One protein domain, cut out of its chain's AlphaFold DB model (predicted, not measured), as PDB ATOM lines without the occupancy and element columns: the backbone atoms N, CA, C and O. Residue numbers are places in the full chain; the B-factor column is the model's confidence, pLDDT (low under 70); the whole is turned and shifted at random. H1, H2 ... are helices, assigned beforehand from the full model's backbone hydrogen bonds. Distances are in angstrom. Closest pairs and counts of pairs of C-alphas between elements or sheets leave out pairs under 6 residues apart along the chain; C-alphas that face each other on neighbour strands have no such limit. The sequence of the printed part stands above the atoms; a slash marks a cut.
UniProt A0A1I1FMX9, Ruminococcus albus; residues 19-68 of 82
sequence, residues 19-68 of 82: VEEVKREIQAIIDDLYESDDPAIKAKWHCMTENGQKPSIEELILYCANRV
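What this domain is: This is residues 19 to 68 of the 82 residues of a protein of Ruminococcus albus (UniProt A0A1I1FMX9). One long helix, H1, makes one side of a small three-helix arrangement; H2 turns off at a corner from its last end, and H3 begins beside the middle stretch of H1 and runs away from it. The centres of the three helices make a triangle, with steep or nearly right angles between their lines and few contacts between them, rather than helices side by side. The printed part has 50 residues with three named helices, in the order H1, H2, H3, and no named strand; the class is all helix. It is compact, with a radius of gyration of the C-alphas of 10.8 A, and the C-alphas span 30 by 24 by 17 A along their three main axes.

How they stand to each other: H1, residues 19 to 35, is joined by a tight link of 3 residues to H2, residues 39 to 48. The two touch only at the corner by this link, and only just, with 3 pairs of C-alphas within 8 A. H1 takes part with residues 33 to 34 alone, and the closest C-alphas, those of Leu 33 and Ile 41, are 6.9 A apart. Their lines stand at a steep tilt of 54 degrees, and they run opposite ways. A short link of 8 residues leads from H2 to H3, residues 57 to 68. H3 touches H1 with residue 57 alone, and H1 touches H3 with residues 23 to 30 alone; the closest C-alphas, those of Gln 27 and Ile 57, are 6.5 A apart. The lines of H1 and H3 are about perpendicular, at 83 degrees. H2 and H3 only just touch, with 3 pairs of C-alphas within 8 A, and H3 does so with residues 59 to 63 alone. Their closest C-alphas, those of Met 48 and Tyr 63, are 6.8 A apart, and their lines are about perpendicular, at 82 degrees. In H1, H2 and H3 every O i to N i+4 pair is within hydrogen-bond range.

Where its parts are: H1 begins with C-alpha 19 at (369.525, 331.464, 416.665) and measures 24.5 A from first to last C-alpha. H2 begins with C-alpha 39 at (348.427, 333.514, 438.970) and measures 14.3 A. H3 measures 16.8 A and ends with C-alpha 68 at (349.291, 322.995, 419.526).

The domain as a whole: The two C-alphas farthest apart, those of Val 19 and Pro 39, are 30.8 A apart. The printed part has no cut, and neither link is long. The mean pLDDT of the printed part is 82.2; residues 50 to 52, in the link from H2 to H3, and residue 68 are under 70.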
ATOM      1  N   VAL A  19     370.027 332.432 415.671       88.94
ATOM      2  CA  VAL A  19     369.525 331.464 416.665       88.94
ATOM      3  C   VAL A  19     369.825 331.910 418.094       88.94
ATOM      4  O   VAL A  19     369.022 331.690 418.998       88.94
ATOM      5  N   GLU A  20     370.979 332.536 418.311       90.44
ATOM      6  CA  GLU A  20     371.354 333.082 419.614       90.44
ATOM      7  C   GLU A  20     370.419 334.208 420.046       90.44
ATOM      8  O   GLU A  20     370.051 334.254 421.216       90.44
ATOM      9  N   GLU A  21     369.995 335.071 419.121       90.31
ATOM     10  CA  GLU A  21     369.036 336.131 419.426       90.31
ATOM     11  C   GLU A  21     367.670 335.554 419.787       90.31
ATOM     12  O   GLU A  21     367.102 335.909 420.814       90.31
ATOM     13  N   VAL A  22     367.199 334.563 419.024       89.62
ATOM     14  CA  VAL A  22     365.952 333.850 419.339       89.62
ATOM     15  C   VAL A  22     366.025 333.223 420.736       89.62
ATOM     16  O   VAL A  22     365.092 333.353 421.525       89.62
ATOM     17  N   LYS A  23     367.146 332.575 421.083       90.19
ATOM     18  CA  LYS A  23     367.355 332.004 422.424       90.19
ATOM     19  C   LYS A  23     367.359 333.084 423.509       90.19
ATOM     20  O   LYS A  23     366.749 332.872 424.556       90.19
ATOM     21  N   ARG A  24     368.026 334.219 423.273       91.62
ATOM     22  CA  ARG A  24     368.082 335.345 424.218       91.62
ATOM     23  C   ARG A  24     366.705 335.941 424.472       91.62
ATOM     24  O   ARG A  24     366.352 336.127 425.632       91.62
ATOM     25  N   GLU A  25     365.918 336.179 423.429       91.06
ATOM     26  CA  GLU A  25     364.570 336.730 423.577       91.06
ATOM     27  C   GLU A  25     363.639 335.772 424.318       91.06
ATOM     28  O   GLU A  25     362.949 336.182 425.250       91.06
ATOM     29  N   ILE A  26     363.661 334.476 423.982       88.81
ATOM     30  CA  ILE A  26     362.859 333.482 424.709       88.81
ATOM     31  C   ILE A  26     363.268 333.449 426.184       88.81
ATOM     32  O   ILE A  26     362.405 333.407 427.059       88.81
ATOM     33  N   GLN A  27     364.570 333.497 426.471       89.81
ATOM     34  CA  GLN A  27     365.061 333.522 427.842       89.81
ATOM     35  C   GLN A  27     364.577 334.764 428.594       89.81
ATOM     36  O   GLN A  27     364.074 334.623 429.704       89.81
ATOM     37  N   ALA A  28     364.663 335.944 427.974       89.50
ATOM     38  CA  ALA A  28     364.195 337.199 428.554       89.50
ATOM     39  C   ALA A  28     362.688 337.171 428.847       89.50
ATOM     40  O   ALA A  28     362.266 337.593 429.917       89.50
ATOM     41  N   ILE A  29     361.884 336.603 427.943       87.75
ATOM     42  CA  ILE A  29     360.444 336.407 428.161       87.75
ATOM     43  C   ILE A  29     360.197 335.462 429.342       87.75
ATOM     44  O   ILE A  29     359.306 335.711 430.145       87.75
ATOM     45  N   ILE A  30     360.968 334.377 429.474       87.75
ATOM     46  CA  ILE A  30     360.845 333.469 430.622       87.75
ATOM     47  C   ILE A  30     361.176 334.203 431.925       87.75
ATOM     48  O   ILE A  30     360.453 334.021 432.898       87.75
ATOM     49  N   ASP A  31     362.247 334.999 431.959       88.44
ATOM     50  CA  ASP A  31     362.615 335.817 433.122       88.44
ATOM     51  C   ASP A  31     361.497 336.801 433.499       88.44
ATOM     52  O   ASP A  31     361.005 336.754 434.625       88.44
ATOM     53  N   ASP A  32     361.015 337.594 432.541       88.50
ATOM     54  CA  ASP A  32     359.958 338.596 432.751       88.50
ATOM     55  C   ASP A  32     358.643 337.959 433.244       88.50
ATOM     56  O   ASP A  32     358.032 338.390 434.224       88.50
ATOM     57  N   LEU A  33     358.237 336.845 432.628       85.38
ATOM     58  CA  LEU A  33     357.047 336.093 433.031       85.38
ATOM     59  C   LEU A  33     357.237 335.338 434.357       85.38
ATOM     60  O   LEU A  33     356.249 335.013 435.014       85.38
ATOM     61  N   TYR A  34     358.466 335.008 434.747       83.50
ATOM     62  CA  TYR A  34     358.751 334.392 436.044       83.50
ATOM     63  C   TYR A  34     358.678 335.420 437.180       83.50
ATOM     64  O   TYR A  34     358.182 335.098 438.258       83.50
ATOM     65  N   GLU A  35     359.109 336.659 436.930       85.75
ATOM     66  CA  GLU A  35     358.951 337.784 437.863       85.75
ATOM     67  C   GLU A  35     357.501 338.297 437.940       85.75
ATOM     68  O   GLU A  35     357.131 338.986 438.891       85.75
ATOM     69  N   SER A  36     356.655 337.933 436.976       83.00
ATOM     70  CA  SER A  36     355.243 338.306 436.967       83.00
ATOM     71  C   SER A  36     354.445 337.646 438.103       83.00
ATOM     72  O   SER A  36     354.473 336.431 438.314       83.00
ATOM     73  N   ASP A  37     353.634 338.443 438.805       82.62
ATOM     74  CA  ASP A  37     352.751 337.965 439.877       82.62
ATOM     75  C   ASP A  37     351.428 337.355 439.388       82.62
ATOM     76  O   ASP A  37     350.586 336.953 440.196       82.62
ATOM     77  N   ASP A  38     351.240 337.245 438.073       85.94
ATOM     78  CA  ASP A  38     350.011 336.715 437.497       85.94
ATOM     79  C   ASP A  38     349.803 335.225 437.865       85.94
ATOM     80  O   ASP A  38     350.633 334.358 437.553       85.94
ATOM     81  N   PRO A  39     348.676 334.877 438.514       84.06
ATOM     82  CA  PRO A  39     348.427 333.514 438.970       84.06
ATOM     83  C   PRO A  39     348.214 332.526 437.813       84.06
ATOM     84  O   PRO A  39     348.487 331.335 437.974       84.06
ATOM     85  N   ALA A  40     347.759 332.981 436.642       84.88
ATOM     86  CA  ALA A  40     347.602 332.122 435.474       84.88
ATOM     87  C   ALA A  40     348.958 331.792 434.831       84.88
ATOM     88  O   ALA A  40     349.129 330.686 434.309       84.88
ATOM     89  N   ILE A  41     349.925 332.712 434.889       81.44
ATOM     90  CA  ILE A  41     351.311 332.459 434.478       81.44
ATOM     91  C   ILE A  41     351.961 331.435 435.420       81.44
ATOM     92  O   ILE A  41     352.433 330.398 434.952       81.44
ATOM     93  N   LYS A  42     351.872 331.636 436.741       81.44
ATOM     94  CA  LYS A  42     352.387 330.682 437.744       81.44
ATOM     95  C   LYS A  42     351.774 329.288 437.591       81.44
ATOM     96  O   LYS A  42     352.493 328.291 437.608       81.44
ATOM     97  N   ALA A  43     350.462 329.197 437.358       83.25
ATOM     98  CA  ALA A  43     349.793 327.917 437.114       83.25
ATOM     99  C   ALA A  43     350.337 327.193 435.868       83.25
ATOM    100  O   ALA A  43     350.517 325.977 435.893       83.25
ATOM    101  N   LYS A  44     350.640 327.926 434.786       82.25
ATOM    102  CA  LYS A  44     351.270 327.344 433.589       82.25
ATOM    103  C   LYS A  44     352.681 326.845 433.885       82.25
ATOM    104  O   LYS A  44     353.012 325.756 433.425       82.25
ATOM    105  N   TRP A  45     353.466 327.585 434.670       82.56
ATOM    106  CA  TRP A  45     354.792 327.142 435.101       82.56
ATOM    107  C   TRP A  45     354.728 325.854 435.913       82.56
ATOM    108  O   TRP A  45     355.432 324.912 435.579       82.56
ATOM    109  N   HIS A  46     353.800 325.743 436.864       79.44
ATOM    110  CA  HIS A  46     353.558 324.494 437.597       79.44
ATOM    111  C   HIS A  46     353.119 323.319 436.708       79.44
ATOM    112  O   HIS A  46     353.337 322.165 437.060       79.44
ATOM    113  N   CYS A  47     352.476 323.577 435.564       78.25
ATOM    114  CA  CYS A  47     352.168 322.526 434.590       78.25
ATOM    115  C   CYS A  47     353.368 322.139 433.713       78.25
ATOM    116  O   CYS A  47     353.350 321.055 433.134       78.25
ATOM    117  N   MET A  48     354.348 323.030 433.550       74.94
ATOM    118  CA  MET A  48     355.566 322.779 432.774       74.94
ATOM    119  C   MET A  48     356.664 322.134 433.625       74.94
ATOM    120  O   MET A  48     357.353 321.252 433.130       74.94
ATOM    121  N   THR A  49     356.814 322.553 434.885       75.06
ATOM    122  CA  THR A  49     357.855 322.096 435.814       75.06
ATOM    123  C   THR A  49     357.227 321.635 437.132       75.06
ATOM    124  O   THR A  49     356.349 322.301 437.682       75.06
ATOM    125  N   GLU A  50     357.686 320.504 437.680       67.06
ATOM    126  CA  GLU A  50     357.078 319.869 438.869       67.06
ATOM    127  C   GLU A  50     357.056 320.766 440.121       67.06
ATOM    128  O   GLU A  50     356.204 320.591 440.989       67.06
ATOM    129  N   ASN A  51     357.929 321.776 440.197       67.81
ATOM    130  CA  ASN A  51     358.061 322.661 441.357       67.81
ATOM    131  C   ASN A  51     357.705 324.130 441.072       67.81
ATOM    132  O   ASN A  51     357.960 324.987 441.915       67.81
ATOM    133  N   GLY A  52     357.156 324.452 439.892       66.12
ATOM    134  CA  GLY A  52     356.981 325.854 439.475       66.12
ATOM    135  C   GLY A  52     358.314 326.596 439.326       66.12
ATOM    136  O   GLY A  52     358.365 327.821 439.403       66.12
ATOM    137  N   GLN A  53     359.402 325.846 439.143       77.00
ATOM    138  CA  GLN A  53     360.706 326.401 438.820       77.00
ATOM    139  C   GLN A  53     360.667 327.019 437.428       77.00
ATOM    140  O   GLN A  53     359.900 326.594 436.557       77.00
ATOM    141  N   LYS A  54     361.533 328.009 437.226       79.25
ATOM    142  CA  LYS A  54     361.754 328.631 435.928       79.25
ATOM    143  C   LYS A  54     362.115 327.549 434.896       79.25
ATOM    144  O   LYS A  54     363.131 326.878 435.090       79.25
ATOM    145  N   PRO A  55     361.310 327.348 433.841       82.56
ATOM    146  CA  PRO A  55     361.609 326.327 432.850       82.56
ATOM    147  C   PRO A  55     362.765 326.734 431.953       82.56
ATOM    148  O   PRO A  55     363.070 327.914 431.761       82.56
ATOM    149  N   SER A  56     363.352 325.720 431.337       85.38
ATOM    150  CA  SER A  56     364.330 325.873 430.270       85.38
ATOM    151  C   SER A  56     363.641 326.278 428.962       85.38
ATOM    152  O   SER A  56     362.472 325.962 428.726       85.38
ATOM    153  N   ILE A  57     364.389 326.919 428.057       84.62
ATOM    154  CA  ILE A  57     363.918 327.263 426.700       84.62
ATOM    155  C   ILE A  57     363.339 326.025 425.994       84.62
ATOM    156  O   ILE A  57     362.285 326.090 425.366       84.62
ATOM    157  N   GLU A  58     364.006 324.880 426.137       82.56
ATOM    158  CA  GLU A  58     363.603 323.608 425.534       82.56
ATOM    159  C   GLU A  58     362.262 323.098 426.075       82.56
ATOM    160  O   GLU A  58     361.398 322.687 425.300       82.56
ATOM    161  N   GLU A  59     362.057 323.172 427.391       83.12
ATOM    162  CA  GLU A  59     360.820 322.743 428.051       83.12
ATOM    163  C   GLU A  59     359.636 323.610 427.621       83.12
ATOM    164  O   GLU A  59     358.553 323.093 427.335       83.12
ATOM    165  N   LEU A  60     359.851 324.922 427.498       84.00
ATOM    166  CA  LEU A  60     358.834 325.847 427.011       84.00
ATOM    167  C   LEU A  60     358.462 325.557 425.550       84.00
ATOM    168  O   LEU A  60     357.275 325.483 425.226       84.00
ATOM    169  N   ILE A  61     359.448 325.345 424.673       82.38
ATOM    170  CA  ILE A  61     359.210 324.986 423.265       82.38
ATOM    171  C   ILE A  61     358.442 323.664 423.177       82.38
ATOM    172  O   ILE A  61     357.444 323.577 422.457       82.38
ATOM    173  N   LEU A  62     358.853 322.653 423.945       80.56
ATOM    174  CA  LEU A  62     358.202 321.347 423.977       80.56
ATOM    175  C   LEU A  62     356.756 321.447 424.478       80.56
ATOM    176  O   LEU A  62     355.850 320.839 423.905       80.56
ATOM    177  N   TYR A  63     356.507 322.230 425.525       79.50
ATOM    178  CA  TYR A  63     355.159 322.463 426.032       79.50
ATOM    179  C   TYR A  63     354.277 323.179 425.003       79.50
ATOM    180  O   TYR A  63     353.126 322.786 424.790       79.50
ATOM    181  N   CYS A  64     354.807 324.208 424.339       78.00
ATOM    182  CA  CYS A  64     354.106 324.927 423.279       78.00
ATOM    183  C   CYS A  64     353.753 323.993 422.114       78.00
ATOM    184  O   CYS A  64     352.593 323.961 421.701       78.00
ATOM    185  N   ALA A  65     354.702 323.173 421.657       76.12
ATOM    186  CA  ALA A  65     354.477 322.178 420.610       76.12
ATOM    187  C   ALA A  65     353.365 321.181 420.997       76.12
ATOM    188  O   ALA A  65     352.402 320.998 420.250       76.12
ATOM    189  N   ASN A  66     353.418 320.621 422.210       73.44
ATOM    190  CA  ASN A  66     352.400 319.688 422.710       73.44
ATOM    191  C   ASN A  66     351.008 320.328 422.871       73.44
ATOM    192  O   ASN A  66     349.979 319.661 422.726       73.44
ATOM    193  N   ARG A  67     350.930 321.629 423.176       71.69
ATOM    194  CA  ARG A  67     349.646 322.340 423.280       71.69
ATOM    195  C   ARG A  67     349.009 322.658 421.940       71.69
ATOM    196  O   ARG A  67     347.777 322.746 421.891       71.69
ATOM    197  N   VAL A  68     349.805 322.855 420.893       64.12
ATOM    198  CA  VAL A  68     349.291 322.995 419.526       64.12
ATOM    199  C   VAL A  68     348.695 321.666 419.067       64.12
ATOM    200  O   VAL A  68     347.581 321.660 418.547       64.12
TER     201      VAL A  68